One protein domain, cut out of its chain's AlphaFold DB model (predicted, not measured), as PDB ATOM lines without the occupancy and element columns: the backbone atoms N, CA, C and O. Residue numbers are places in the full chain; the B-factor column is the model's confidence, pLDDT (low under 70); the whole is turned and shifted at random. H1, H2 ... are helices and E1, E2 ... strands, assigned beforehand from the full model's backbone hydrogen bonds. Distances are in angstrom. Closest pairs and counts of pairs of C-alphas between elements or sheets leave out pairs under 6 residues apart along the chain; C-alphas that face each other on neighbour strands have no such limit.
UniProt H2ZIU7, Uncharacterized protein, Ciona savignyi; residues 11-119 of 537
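This is residues 11 to 119 of the 537 residues of an uncharacterized protein of Ciona savignyi (UniProt H2ZIU7). With little regular structure, the small sheet E1 E4 E5 has H2 over one face, making two layers; the hairpin E2 and E3 lies near it, and H1 sits out among long loops. Of 109 printed residues, 39 are in five named strands, then three named helices: mixed class. The sheet, order E1 - E4 - E5, is antiparallel. The whole is compact, radius of gyration of the C-alphas 14.5 A, spanning 45 by 33 by 28 A.

E1, residues 11 to 15, begins at C-alpha (395.850, 428.738, 302.155). E2 is 20 to 22, E3 30 to 32, E4 44 to 49, 17.0 A long, and E5 56 to 58. H1 is 79 to 82, H2 99 to 109, 15.1 A long, and H3 115 to 118, ending at C-alpha (394.965, 421.088, 297.030).

Within hydrogen-bond range are N 13 and O 46 of E1 and E4, 2.9 A, N 56 and O 47 of hairpin E4 and E5, 2.8 A, and N 21 and O 31 of hairpin E2 and E3, 2.9 A. H2 is on the sheet E1 E4 E5, height 10.6 A; its closest C-alphas to E5 are Glu 101 and Ile 58, 5.3 A. H3 only grazes that sheet. E3 and E5 are near each other, with 6 pairs of C-alphas within 10 A. H1 is not on the sheet. In H2 every O i to N i+4 pair is within hydrogen-bond range; H1 and H3 are too short for one.

The printed part has no cut. Links E3 to E4, E5 to H1 and H1 to H2 are long. Mean pLDDT of the printed part is 73.7; 38 residues are under 70, among them 110 to 119.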
ATOM      1  N   GLU A  11     396.620 428.587 303.380       84.44
ATOM      2  CA  GLU A  11     395.850 428.738 302.155       84.44
ATOM      3  C   GLU A  11     396.644 428.195 300.977       84.44
ATOM      4  O   GLU A  11     397.848 428.415 300.865       84.44
ATOM      5  N   PHE A  12     395.945 427.509 300.075       81.50
ATOM      6  CA  PHE A  12     396.543 426.876 298.909       81.50
ATOM      7  C   PHE A  12     395.906 427.374 297.617       81.50
ATOM      8  O   PHE A  12     394.692 427.623 297.551       81.50
ATOM      9  N   LYS A  13     396.736 427.465 296.579       80.25
ATOM     10  CA  LYS A  13     396.346 427.792 295.209       80.25
ATOM     11  C   LYS A  13     397.195 427.001 294.218       80.25
ATOM     12  O   LYS A  13     398.291 426.554 294.544       80.25
ATOM     13  N   LEU A  14     396.675 426.818 293.009       76.19
ATOM     14  CA  LEU A  14     397.417 426.212 291.910       76.19
ATOM     15  C   LEU A  14     397.655 427.227 290.807       76.19
ATOM     16  O   LEU A  14     396.756 428.001 290.480       76.19
ATOM     17  N   GLY A  15     398.842 427.152 290.217       71.56
ATOM     18  CA  GLY A  15     399.227 427.895 289.028       71.56
ATOM     19  C   GLY A  15     399.972 427.011 288.028       71.56
ATOM     20  O   GLY A  15     400.125 425.806 288.235       71.56
ATOM     21  N   CYS A  16     400.449 427.606 286.945       68.38
ATOM     22  CA  CYS A  16     401.365 426.994 285.986       68.38
ATOM     23  C   CYS A  16     402.535 427.941 285.713       68.38
ATOM     24  O   CYS A  16     402.604 429.027 286.281       68.38
ATOM     25  N   SER A  17     403.450 427.537 284.838       71.88
ATOM     26  CA  SER A  17     404.555 428.385 284.379       71.88
ATOM     27  C   SER A  17     404.103 429.714 283.769       71.88
ATOM     28  O   SER A  17     404.869 430.668 283.802       71.88
ATOM     29  N   ASP A  18     402.874 429.792 283.249       63.41
ATOM     30  CA  ASP A  18     402.369 430.994 282.577       63.41
ATOM     31  C   ASP A  18     401.859 432.040 283.576       63.41
ATOM     32  O   ASP A  18     402.048 433.232 283.365       63.41
ATOM     33  N   CYS A  19     401.241 431.613 284.686       75.38
ATOM     34  CA  CYS A  19     400.746 432.528 285.722       75.38
ATOM     35  C   CYS A  19     401.644 432.628 286.958       75.38
ATOM     36  O   CYS A  19     401.413 433.491 287.797       75.38
ATOM     37  N   VAL A  20     402.661 431.776 287.096       80.19
ATOM     38  CA  VAL A  20     403.706 431.877 288.126       80.19
ATOM     39  C   VAL A  20     404.968 432.405 287.452       80.19
ATOM     40  O   VAL A  20     405.857 431.646 287.063       80.19
ATOM     41  N   LEU A  21     405.008 433.721 287.280       76.25
ATOM     42  CA  LEU A  21     406.040 434.425 286.531       76.25
ATOM     43  C   LEU A  21     407.292 434.585 287.380       76.25
ATOM     44  O   LEU A  21     407.215 435.038 288.520       76.25
ATOM     45  N   ARG A  22     408.455 434.271 286.816       75.81
ATOM     46  CA  ARG A  22     409.736 434.567 287.459       75.81
ATOM     47  C   ARG A  22     409.995 436.073 287.389       75.81
ATOM     48  O   ARG A  22     409.945 436.649 286.307       75.81
ATOM     49  N   THR A  23     410.254 436.701 288.531       75.94
ATOM     50  CA  THR A  23     410.459 438.155 288.647       75.94
ATOM     51  C   THR A  23     411.916 438.543 288.870       75.94
ATOM     52  O   THR A  23     412.235 439.725 288.810       75.94
ATOM     53  N   GLY A  24     412.802 437.573 289.105       70.69
ATOM     54  CA  GLY A  24     414.210 437.825 289.391       70.69
ATOM     55  C   GLY A  24     415.093 436.577 289.273       70.69
ATOM     56  O   GLY A  24     414.614 435.490 288.922       70.69
ATOM     57  N   PRO A  25     416.407 436.728 289.512       62.50
ATOM     58  CA  PRO A  25     417.373 435.647 289.382       62.50
ATOM     59  C   PRO A  25     417.235 434.603 290.495       62.50
ATOM     60  O   PRO A  25     417.568 433.441 290.249       62.50
ATOM     61  N   ARG A  26     416.677 434.949 291.662       67.31
ATOM     62  CA  ARG A  26     416.583 434.006 292.778       67.31
ATOM     63  C   ARG A  26     415.514 432.955 292.540       67.31
ATOM     64  O   ARG A  26     414.508 433.185 291.865       67.31
ATOM     65  N   VAL A  27     415.688 431.784 293.145       66.81
ATOM     66  CA  VAL A  27     414.692 430.693 293.067       66.81
ATOM     67  C   VAL A  27     413.364 431.025 293.751       66.81
ATOM     68  O   VAL A  27     412.344 430.399 293.455       66.81
ATOM     69  N   THR A  28     413.378 432.003 294.655       72.75
ATOM     70  CA  THR A  28     412.205 432.543 295.351       72.75
ATOM     71  C   THR A  28     411.561 433.721 294.622       72.75
ATOM     72  O   THR A  28     410.450 434.096 294.982       72.75
ATOM     73  N   ASP A  29     412.209 434.285 293.596       76.06
ATOM     74  CA  ASP A  29     411.725 435.480 292.901       76.06
ATOM     75  C   ASP A  29     410.672 435.107 291.859       76.06
ATOM     76  O   ASP A  29     410.952 434.936 290.667       76.06
ATOM     77  N   PHE A  30     409.431 434.976 292.310       81.94
ATOM     78  CA  PHE A  30     408.295 434.803 291.424       81.94
ATOM     79  C   PHE A  30     407.081 435.591 291.908       81.94
ATOM     80  O   PHE A  30     406.921 435.889 293.089       81.94
ATOM     81  N   ARG A  31     406.172 435.874 290.976       82.25
ATOM     82  CA  ARG A  31     404.865 436.463 291.246       82.25
ATOM     83  C   ARG A  31     403.787 435.616 290.602       82.25
ATOM     84  O   ARG A  31     403.899 435.212 289.448       82.25
ATOM     85  N   HIS A  32     402.717 435.384 291.349       82.25
ATOM     86  CA  HIS A  32     401.511 434.789 290.802       82.25
ATOM     87  C   HIS A  32     400.607 435.886 290.218       82.25
ATOM     88  O   HIS A  32     400.149 436.757 290.956       82.25
ATOM     89  N   ASP A  33     400.369 435.863 288.905       76.94
ATOM     90  CA  ASP A  33     399.431 436.762 288.228       76.94
ATOM     91  C   ASP A  33     398.036 436.130 288.180       76.94
ATOM     92  O   ASP A  33     397.757 435.212 287.407       76.94
ATOM     93  N   GLU A  34     397.147 436.632 289.034       66.06
ATOM     94  CA  GLU A  34     395.781 436.119 289.148       66.06
ATOM     95  C   GLU A  34     394.844 436.656 288.061       66.06
ATOM     96  O   GLU A  34     393.751 436.124 287.881       66.06
ATOM     97  N   THR A  35     395.260 437.708 287.353       68.50
ATOM     98  CA  THR A  35     394.452 438.399 286.338       68.50
ATOM     99  C   THR A  35     394.644 437.816 284.939       68.50
ATOM    100  O   THR A  35     393.866 438.103 284.027       68.50
ATOM    101  N   LEU A  36     395.643 436.945 284.772       63.44
ATOM    102  CA  LEU A  36     395.956 436.287 283.511       63.44
ATOM    103  C   LEU A  36     394.876 435.261 283.126       63.44
ATOM    104  O   LEU A  36     394.850 434.130 283.621       63.44
ATOM    105  N   VAL A  37     394.006 435.623 282.181       62.03
ATOM    106  CA  VAL A  37     392.977 434.722 281.635       62.03
ATOM    107  C   VAL A  37     393.608 433.749 280.636       62.03
ATOM    108  O   VAL A  37     393.864 434.097 279.485       62.03
ATOM    109  N   HIS A  38     393.847 432.512 281.072       55.97
ATOM    110  CA  HIS A  38     394.434 431.445 280.257       55.97
ATOM    111  C   HIS A  38     393.944 430.060 280.710       55.97
ATOM    112  O   HIS A  38     393.399 429.894 281.805       55.97
ATOM    113  N   SER A  39     394.160 429.040 279.875       50.03
ATOM    114  CA  SER A  39     393.926 427.642 280.255       50.03
ATOM    115  C   SER A  39     395.065 427.142 281.147       50.03
ATOM    116  O   SER A  39     396.017 426.532 280.670       50.03
ATOM    117  N   CYS A  40     394.977 427.421 282.446       56.53
ATOM    118  CA  CYS A  40     396.022 427.081 283.408       56.53
ATOM    119  C   CYS A  40     396.224 425.564 283.567       56.53
ATOM    120  O   CYS A  40     395.288 424.840 283.916       56.53
ATOM    121  N   TYR A  41     397.471 425.104 283.419       51.25
ATOM    122  CA  TYR A  41     397.856 423.700 283.629       51.25
ATOM    123  C   TYR A  41     397.817 423.252 285.098       51.25
ATOM    124  O   TYR A  41     397.841 422.051 285.364       51.25
ATOM    125  N   LYS A  42     397.734 424.192 286.054       65.19
ATOM    126  CA  LYS A  42     397.567 423.929 287.499       65.19
ATOM    127  C   LYS A  42     398.575 422.915 288.077       65.19
ATOM    128  O   LYS A  42     398.243 422.143 288.971       65.19
ATOM    129  N   ASN A  43     399.809 422.910 287.575       60.25
ATOM    130  CA  ASN A  43     400.871 421.967 287.943       60.25
ATOM    131  C   ASN A  43     401.859 422.506 289.000       60.25
ATOM    132  O   ASN A  43     402.739 421.769 289.444       60.25
ATOM    133  N   ILE A  44     401.725 423.765 289.422       72.69
ATOM    134  CA  ILE A  44     402.533 424.394 290.476       72.69
ATOM    135  C   ILE A  44     401.653 424.636 291.702       72.69
ATOM    136  O   ILE A  44     400.601 425.263 291.595       72.69
ATOM    137  N   VAL A  45     402.097 424.166 292.872       81.94
ATOM    138  CA  VAL A  45     401.408 424.410 294.148       81.94
ATOM    139  C   VAL A  45     401.958 425.673 294.790       81.94
ATOM    140  O   VAL A  45     403.164 425.788 295.009       81.94
ATOM    141  N   LEU A  46     401.053 426.587 295.116       86.19
ATOM    142  CA  LEU A  46     401.319 427.783 295.894       86.19
ATOM    143  C   LEU A  46     400.670 427.635 297.270       86.19
ATOM    144  O   LEU A  46     399.530 427.177 297.382       86.19
ATOM    145  N   CYS A  47     401.396 428.024 298.309       87.62
ATOM    146  CA  CYS A  47     400.938 428.003 299.690       87.62
ATOM    147  C   CYS A  47     401.305 429.315 300.374       87.62
ATOM    148  O   CYS A  47     402.346 429.898 300.085       87.62
ATOM    149  N   ARG A  48     400.457 429.764 301.289       88.00
ATOM    150  CA  ARG A  48     400.771 430.836 302.233       88.00
ATOM    151  C   ARG A  48     400.119 430.534 303.567       88.00
ATOM    152  O   ARG A  48     399.059 429.906 303.608       88.00
ATOM    153  N   ARG A  49     400.699 431.007 304.661       88.69
ATOM    154  CA  ARG A  49     400.005 431.013 305.952       88.69
ATOM    155  C   ARG A  49     398.863 432.021 305.936       88.69
ATOM    156  O   ARG A  49     398.972 433.087 305.328       88.69
ATOM    157  N   ARG A  50     397.749 431.683 306.586       84.00
ATOM    158  CA  ARG A  50     396.624 432.614 306.744       84.00
ATOM    159  C   ARG A  50     397.113 433.877 307.452       84.00
ATOM    160  O   ARG A  50     397.801 433.787 308.461       84.00
ATOM    161  N   GLY A  51     396.783 435.039 306.894       79.56
ATOM    162  CA  GLY A  51     397.285 436.338 307.358       79.56
ATOM    163  C   GLY A  51     398.567 436.814 306.666       79.56
ATOM    164  O   GLY A  51     398.872 438.001 306.746       79.56
ATOM    165  N   ASN A  52     399.276 435.951 305.927       84.69
ATOM    166  CA  ASN A  52     400.397 436.366 305.083       84.69
ATOM    167  C   ASN A  52     399.907 436.758 303.674       84.69
ATOM    168  O   ASN A  52     398.941 436.190 303.156       84.69
ATOM    169  N   LYS A  53     400.560 437.745 303.052       77.38
ATOM    170  CA  LYS A  53     400.203 438.241 301.714       77.38
ATOM    171  C   LYS A  53     400.876 437.437 300.607       77.38
ATOM    172  O   LYS A  53     400.230 437.166 299.592       77.38
ATOM    173  N   ASP A  54     402.115 437.013 300.834       82.81
ATOM    174  CA  ASP A  54     402.961 436.443 299.791       82.81
ATOM    175  C   ASP A  54     402.676 434.960 299.558       82.81
ATOM    176  O   ASP A  54     402.583 434.156 300.487       82.81
ATOM    177  N   TRP A  55     402.527 434.595 298.283       86.62
ATOM    178  CA  TRP A  55     402.397 433.206 297.860       86.62
ATOM    179  C   TRP A  55     403.778 432.578 297.728       86.62
ATOM    180  O   TRP A  55     404.620 433.101 297.007       86.62
ATOM    181  N   LEU A  56     403.980 431.420 298.355       88.31
ATOM    182  CA  LEU A  56     405.219 430.652 298.298       88.31
ATOM    183  C   LEU A  56     405.042 429.407 297.431       88.31
ATOM    184  O   LEU A  56     404.024 428.714 297.491       88.31
ATOM    185  N   LYS A  57     406.046 429.106 296.607       86.31
ATOM    186  CA  LYS A  57     406.051 427.930 295.744       86.31
ATOM    187  C   LYS A  57     406.441 426.724 296.580       86.31
ATOM    188  O   LYS A  57     407.498 426.714 297.202       86.31
ATOM    189  N   ILE A  58     405.607 425.693 296.537       86.00
ATOM    190  CA  ILE A  58     405.854 424.432 297.228       86.00
ATOM    191  C   ILE A  58     406.279 423.408 296.195       86.00
ATOM    192  O   ILE A  58     405.487 423.034 295.322       86.00
ATOM    193  N   ARG A  59     407.515 422.921 296.268       85.31
ATOM    194  CA  ARG A  59     407.987 421.887 295.347       85.31
ATOM    195  C   ARG A  59     407.422 420.523 295.753       85.31
ATOM    196  O   ARG A  59     406.915 420.352 296.871       85.31
ATOM    197  N   PRO A  60     407.437 419.542 294.839       76.56
ATOM    198  CA  PRO A  60     407.165 418.160 295.200       76.56
ATOM    199  C   PRO A  60     408.161 417.685 296.258       76.56
ATOM    200  O   PRO A  60     409.348 418.000 296.161       76.56
ATOM    201  N   ARG A  61     407.692 416.901 297.236       80.81
ATOM    202  CA  ARG A  61     408.579 416.262 298.208       80.81
ATOM    203  C   ARG A  61     409.658 415.453 297.477       80.81
ATOM    204  O   ARG A  61     409.294 414.647 296.608       80.81
ATOM    205  N   PRO A  62     410.949 415.639 297.816       73.88
ATOM    206  CA  PRO A  62     412.041 414.870 297.244       73.88
ATOM    207  C   PRO A  62     411.739 413.381 297.385       73.88
ATOM    208  O   PRO A  62     411.504 412.884 298.488       73.88
ATOM    209  N   GLN A  63     411.664 412.679 296.255       62.25
ATOM    210  CA  GLN A  63     411.316 411.263 296.262       62.25
ATOM    211  C   GLN A  63     412.548 410.445 296.670       62.25
ATOM    212  O   GLN A  63     413.610 410.613 296.059       62.25
ATOM    213  N   PRO A  64     412.429 409.560 297.675       56.03
ATOM    214  CA  PRO A  64     413.529 408.697 298.074       56.03
ATOM    215  C   PRO A  64     413.852 407.728 296.937       56.03
ATOM    216  O   PRO A  64     412.956 407.216 296.263       56.03
ATOM    217  N   GLN A  65     415.139 407.470 296.701       48.34
ATOM    218  CA  GLN A  65     415.556 406.590 295.610       48.34
ATOM    219  C   GLN A  65     415.596 405.110 296.044       48.34
ATOM    220  O   GLN A  65     415.809 404.238 295.202       48.34
ATOM    221  N   SER A  66     415.377 404.796 297.327       45.75
ATOM    222  CA  SER A  66     415.267 403.429 297.864       45.75
ATOM    223  C   SER A  66     414.515 403.386 299.210       45.75
ATOM    224  O   SER A  66     414.309 404.421 299.841       45.75
ATOM    225  N   LYS A  67     414.125 402.184 299.675       40.56
ATOM    226  CA  LYS A  67     413.457 401.959 300.980       40.56
ATOM    227  C   LYS A  67     414.364 402.314 302.171       40.56
ATOM    228  O   LYS A  67     413.883 402.855 303.154       40.56
ATOM    229  N   ALA A  68     415.675 402.096 302.037       45.19
ATOM    230  CA  ALA A  68     416.686 402.528 303.009       45.19
ATOM    231  C   ALA A  68     416.881 404.059 303.046       45.19
ATOM    232  O   ALA A  68     417.434 404.588 304.001       45.19
ATOM    233  N   GLN A  69     416.415 404.772 302.014       51.91
ATOM    234  CA  GLN A  69     416.445 406.233 301.910       51.91
ATOM    235  C   GLN A  69     415.084 406.878 302.201       51.91
ATOM    236  O   GLN A  69     414.914 408.070 301.934       51.91
ATOM    237  N   LEU A  70     414.101 406.126 302.715       58.03
ATOM    238  CA  LEU A  70     412.871 406.711 303.246       58.03
ATOM    239  C   LEU A  70     413.255 407.624 304.410       58.03
ATOM    240  O   LEU A  70     413.490 407.177 305.526       58.03
ATOM    241  N   TYR A  71     413.376 408.914 304.108       66.19
ATOM    242  CA  TYR A  71     413.722 409.918 305.092       66.19
ATOM    243  C   TYR A  71     412.600 410.013 306.122       66.19
ATOM    244  O   TYR A  71     411.510 410.484 305.794       66.19
ATOM    245  N   ASP A  72     412.873 409.558 307.342       68.00
ATOM    246  CA  ASP A  72     411.917 409.592 308.453       68.00
ATOM    247  C   ASP A  72     412.175 410.749 309.440       68.00
ATOM    248  O   ASP A  72     411.419 410.982 310.386       68.00
ATOM    249  N   GLY A  73     413.224 411.531 309.178       73.69
ATOM    250  CA  GLY A  73     413.590 412.696 309.973       73.69
ATOM    251  C   GLY A  73     412.699 413.930 309.743       73.69
ATOM    252  O   GLY A  73     411.811 413.949 308.879       73.69
ATOM    253  N   PRO A  74     412.910 414.990 310.539       80.56
ATOM    254  CA  PRO A  74     412.283 416.296 310.332       80.56
ATOM    255  C   PRO A  74     412.929 417.058 309.163       80.56
ATOM    256  O   PRO A  74     414.144 417.118 309.053       80.56
ATOM    257  N   TYR A  75     412.135 417.683 308.292       87.75
ATOM    258  CA  TYR A  75     412.691 418.527 307.227       87.75
ATOM    259  C   TYR A  75     413.247 419.839 307.794       87.75
ATOM    260  O   TYR A  75     412.676 420.407 308.722       87.75
ATOM    261  N   TYR A  76     414.328 420.336 307.191       89.50
ATOM    262  CA  TYR A  76     414.986 421.588 307.569       89.50
ATOM    263  C   TYR A  76     415.074 422.546 306.380       89.50
ATOM    264  O   TYR A  76     415.076 422.114 305.221       89.50
ATOM    265  N   ILE A  77     415.170 423.845 306.679       91.00
ATOM    266  CA  ILE A  77     415.361 424.896 305.676       91.00
ATOM    267  C   ILE A  77     416.782 424.798 305.100       91.00
ATOM    268  O   ILE A  77     417.740 424.519 305.823       91.00
ATOM    269  N   CYS A  78     416.918 425.013 303.793       88.62
ATOM    270  CA  CYS A  78     418.194 425.064 303.086       88.62
ATOM    271  C   CYS A  78     419.123 426.106 303.722       88.62
ATOM    272  O   CYS A  78     418.716 427.246 303.941       88.62
ATOM    273  N   LYS A  79     420.378 425.725 303.981       88.69
ATOM    274  CA  LYS A  79     421.368 426.589 304.641       88.69
ATOM    275  C   LYS A  79     421.651 427.867 303.852       88.69
ATOM    276  O   LYS A  79     421.687 428.935 304.450       88.69
ATOM    277  N   ASP A  80     421.776 427.765 302.530       84.81
ATOM    278  CA  ASP A  80     422.057 428.917 301.664       84.81
ATOM    279  C   ASP A  80     420.916 429.941 301.730       84.81
ATOM    280  O   ASP A  80     421.144 431.127 301.951       84.81
ATOM    281  N   LEU A  81     419.669 429.462 301.655       85.25
ATOM    282  CA  LEU A  81     418.482 430.314 301.770       85.25
ATOM    283  C   LEU A  81     418.319 430.889 303.180       85.25
ATOM    284  O   LEU A  81     417.927 432.042 303.329       85.25
ATOM    285  N   MET A  82     418.659 430.115 304.214       86.62
ATOM    286  CA  MET A  82     418.685 430.591 305.599       86.62
ATOM    287  C   MET A  82     419.717 431.715 305.793       86.62
ATOM    288  O   MET A  82     419.475 432.631 306.572       86.62
ATOM    289  N   ALA A  83     420.826 431.683 305.049       85.44
ATOM    290  CA  ALA A  83     421.842 432.734 305.010       85.44
ATOM    291  C   ALA A  83     421.497 433.903 304.055       85.44
ATOM    292  O   ALA A  83     422.325 434.788 303.839       85.44
ATOM    293  N   GLY A  84     420.296 433.915 303.459       81.44
ATOM    294  CA  GLY A  84     419.855 434.950 302.515       81.44
ATOM    295  C   GLY A  84     420.509 434.881 301.128       81.44
ATOM    296  O   GLY A  84     420.377 435.828 300.347       81.44
ATOM    297  N   GLN A  85     421.206 433.781 300.829       80.56
ATOM    298  CA  GLN A  85     421.848 433.489 299.548       80.56
ATOM    299  C   GLN A  85     420.945 432.621 298.666       80.56
ATOM    300  O   GLN A  85     419.985 432.008 299.137       80.56
ATOM    301  N   ASP A  86     421.258 432.544 297.375       80.44
ATOM    302  CA  ASP A  86     420.590 431.602 296.482       80.44
ATOM    303  C   ASP A  86     421.013 430.158 296.759       80.44
ATOM    304  O   ASP A  86     422.161 429.872 297.087       80.44
ATOM    305  N   CYS A  87     420.070 429.227 296.595       77.88
ATOM    306  CA  CYS A  87     420.346 427.802 296.735       77.88
ATOM    307  C   CYS A  87     421.359 427.347 295.678       77.88
ATOM    308  O   CYS A  87     421.068 427.417 294.483       77.88
ATOM    309  N   THR A  88     422.488 426.787 296.120       74.25
ATOM    310  CA  THR A  88     423.560 426.287 295.239       74.25
ATOM    311  C   THR A  88     423.093 425.131 294.338       74.25
ATOM    312  O   THR A  88     423.605 424.937 293.237       74.25
ATOM    313  N   TYR A  89     422.075 424.371 294.766       72.00
ATOM    314  CA  TYR A  89     421.613 423.149 294.089       72.00
ATOM    315  C   TYR A  89     420.114 423.173 293.759       72.00
ATOM    316  O   TYR A  89     419.353 422.310 294.212       72.00
ATOM    317  N   PRO A  90     419.625 424.128 292.955       59.56
ATOM    318  CA  PRO A  90     418.210 424.468 292.937       59.56
ATOM    319  C   PRO A  90     417.288 423.389 292.341       59.56
ATOM    320  O   PRO A  90     416.111 423.315 292.698       59.56
ATOM    321  N   ALA A  91     417.820 422.528 291.470       54.97
ATOM    322  CA  ALA A  91     417.083 421.433 290.835       54.97
ATOM    323  C   ALA A  91     417.004 420.152 291.687       54.97
ATOM    324  O   ALA A  91     416.129 419.317 291.461       54.97
ATOM    325  N   VAL A  92     417.911 419.980 292.656       60.31
ATOM    326  CA  VAL A  92     418.062 418.726 293.421       60.31
ATOM    327  C   VAL A  92     418.102 418.928 294.934       60.31
ATOM    328  O   VAL A  92     418.226 417.952 295.670       60.31
ATOM    329  N   CYS A  93     417.964 420.167 295.413       75.56
ATOM    330  CA  CYS A  93     417.977 420.476 296.833       75.56
ATOM    331  C   CYS A  93     416.882 419.693 297.567       75.56
ATOM    332  O   CYS A  93     415.686 419.855 297.306       75.56
ATOM    333  N   THR A  94     417.311 418.842 298.493       80.69
ATOM    334  CA  THR A  94     416.437 418.031 299.342       80.69
ATOM    335  C   THR A  94     416.012 418.756 300.617       80.69
ATOM    336  O   THR A  94     415.132 418.268 301.323       80.69
ATOM    337  N   PHE A  95     416.598 419.922 300.896       85.94
ATOM    338  CA  PHE A  95     416.178 420.822 301.964       85.94
ATOM    339  C   PHE A  95     415.042 421.722 301.480       85.94
ATOM    340  O   PHE A  95     414.943 422.046 300.291       85.94
ATOM    341  N   ALA A  96     414.164 422.105 302.400       89.12
ATOM    342  CA  ALA A  96     413.028 422.959 302.097       89.12
ATOM    343  C   ALA A  96     413.469 424.420 301.933       89.12
ATOM    344  O   ALA A  96     414.461 424.855 302.511       89.12
ATOM    345  N   TYR A  97     412.742 425.195 301.142       88.38
ATOM    346  CA  TYR A  97     413.041 426.606 300.895       88.38
ATOM    347  C   TYR A  97     412.337 427.534 301.878       88.38
ATOM    348  O   TYR A  97     412.755 428.671 302.059       88.38
ATOM    349  N   ASN A  98     411.266 427.058 302.505       88.81
ATOM    350  CA  ASN A  98     410.456 427.809 303.452       88.81
ATOM    351  C   ASN A  98     409.743 426.850 304.412       88.81
ATOM    352  O   ASN A  98     409.751 425.628 304.225       88.81
ATOM    353  N   GLN A  99     409.133 427.415 305.451       90.00
ATOM    354  CA  GLN A  99     408.446 426.643 306.479       90.00
ATOM    355  C   GLN A  99     407.182 425.959 305.938       90.00
ATOM    356  O   GLN A  99     406.895 424.822 306.290       90.00
ATOM    357  N   GLU A 100     406.451 426.604 305.036       90.94
ATOM    358  CA  GLU A 100     405.256 426.052 304.402       90.94
ATOM    359  C   GLU A 100     405.582 424.784 303.593       90.94
ATOM    360  O   GLU A 100     404.796 423.836 303.563       90.94
ATOM    361  N   GLU A 101     406.760 424.734 302.966       90.38
ATOM    362  CA  GLU A 101     407.270 423.554 302.271       90.38
ATOM    363  C   GLU A 101     407.598 422.420 303.256       90.38
ATOM    364  O   GLU A 101     407.229 421.274 302.991       90.38
ATOM    365  N   ILE A 102     408.178 422.728 304.425       89.00
ATOM    366  CA  ILE A 102     408.376 421.760 305.523       89.00
ATOM    367  C   ILE A 102     407.035 421.198 306.001       89.00
ATOM    368  O   ILE A 102     406.891 419.979 306.132       89.00
ATOM    369  N   ASP A 103     406.055 422.067 306.244       88.06
ATOM    370  CA  ASP A 103     404.741 421.697 306.770       88.06
ATOM    371  C   ASP A 103     404.019 420.750 305.789       88.06
ATOM    372  O   ASP A 103     403.518 419.686 306.177       88.06
ATOM    373  N   VAL A 104     404.046 421.078 304.491       83.81
ATOM    374  CA  VAL A 104     403.471 420.248 303.420       83.81
ATOM    375  C   VAL A 104     404.209 418.918 303.275       83.81
ATOM    376  O   VAL A 104     403.572 417.863 303.304       83.81
ATOM    377  N   TRP A 105     405.540 418.924 303.147       87.12
ATOM    378  CA  TRP A 105     406.320 417.694 302.968       87.12
ATOM    379  C   TRP A 105     406.220 416.755 304.169       87.12
ATOM    380  O   TRP A 105     406.205 415.535 303.994       87.12
ATOM    381  N   THR A 106     406.115 417.299 305.382       80.88
ATOM    382  CA  THR A 106     405.933 416.514 306.608       80.88
ATOM    383  C   THR A 106     404.613 415.754 306.582       80.88
ATOM    384  O   THR A 106     404.582 414.560 306.884       80.88
ATOM    385  N   LEU A 107     403.520 416.403 306.180       76.12
ATOM    386  CA  LEU A 107     402.224 415.734 306.089       76.12
ATOM    387  C   LEU A 107     402.128 414.790 304.889       76.12
ATOM    388  O   LEU A 107     401.501 413.738 305.006       76.12
ATOM    389  N   GLU A 108     402.777 415.110 303.768       75.50
ATOM    390  CA  GLU A 108     402.925 414.179 302.642       75.50
ATOM    391  C   GLU A 108     403.701 412.923 303.055       75.50
ATOM    392  O   GLU A 108     403.313 411.814 302.688       75.50
ATOM    393  N   ARG A 109     404.770 413.070 303.852       76.44
ATOM    394  CA  ARG A 109     405.534 411.943 304.409       76.44
ATOM    395  C   ARG A 109     404.677 411.065 305.309       76.44
ATOM    396  O   ARG A 109     404.728 409.849 305.170       76.44
ATOM    397  N   LYS A 110     403.877 411.674 306.185       63.28
ATOM    398  CA  LYS A 110     402.955 410.968 307.088       63.28
ATOM    399  C   LYS A 110     401.719 410.397 306.376       63.28
ATOM    400  O   LYS A 110     400.865 409.811 307.029       63.28
ATOM    401  N   GLY A 111     401.574 410.606 305.061       59.47
ATOM    402  CA  GLY A 111     400.390 410.194 304.299       59.47
ATOM    403  C   GLY A 111     399.111 410.959 304.666       59.47
ATOM    404  O   GLY A 111     398.015 410.556 304.285       59.47
ATOM    405  N   MET A 112     399.237 412.065 305.403       57.53
ATOM    406  CA  MET A 112     398.125 412.867 305.925       57.53
ATOM    407  C   MET A 112     397.691 413.986 304.969       57.53
ATOM    408  O   MET A 112     396.623 414.571 305.149       57.53
ATOM    409  N   LEU A 113     398.503 414.295 303.956       62.91
ATOM    410  CA  LEU A 113     398.217 415.304 302.939       62.91
ATOM    411  C   LEU A 113     398.508 414.741 301.545       62.91
ATOM    412  O   LEU A 113     399.607 414.266 301.269       62.91
ATOM    413  N   ASN A 114     397.528 414.830 300.648       60.47
ATOM    414  CA  ASN A 114     397.684 414.502 299.235       60.47
ATOM    415  C   ASN A 114     397.526 415.780 298.406       60.47
ATOM    416  O   ASN A 114     396.510 416.466 298.511       60.47
ATOM    417  N   ARG A 115     398.508 416.090 297.551       60.62
ATOM    418  CA  ARG A 115     398.504 417.301 296.706       60.62
ATOM    419  C   ARG A 115     397.284 417.396 295.791       60.62
ATOM    420  O   ARG A 115     396.865 418.502 295.474       60.62
ATOM    421  N   ALA A 116     396.675 416.265 295.424       51.75
ATOM    422  CA  ALA A 116     395.429 416.242 294.656       51.75
ATOM    423  C   ALA A 116     394.254 416.907 295.401       51.75
ATOM    424  O   ALA A 116     393.344 417.422 294.765       51.75
ATOM    425  N   TRP A 117     394.288 416.958 296.739       53.78
ATOM    426  CA  TRP A 117     393.287 417.649 297.564       53.78
ATOM    427  C   TRP A 117     393.514 419.167 297.646       53.78
ATOM    428  O   TRP A 117     392.653 419.892 298.134       53.78
ATOM    429  N   LEU A 118     394.663 419.658 297.164       55.06
ATOM    430  CA  LEU A 118     394.965 421.088 297.030       55.06
ATOM    431  C   LEU A 118     394.456 421.653 295.688       55.06
ATOM    432  O   LEU A 118     394.364 422.871 295.517       55.06
ATOM    433  N   CYS A 119     394.074 420.778 294.748       50.59
ATOM    434  CA  CYS A 119     393.385 421.137 293.517       50.59
ATOM    435  C   CYS A 119     391.944 421.570 293.814       50.59
ATOM    436  O   CYS A 119     391.025 420.755 293.806       50.59
TER     437      CYS A 119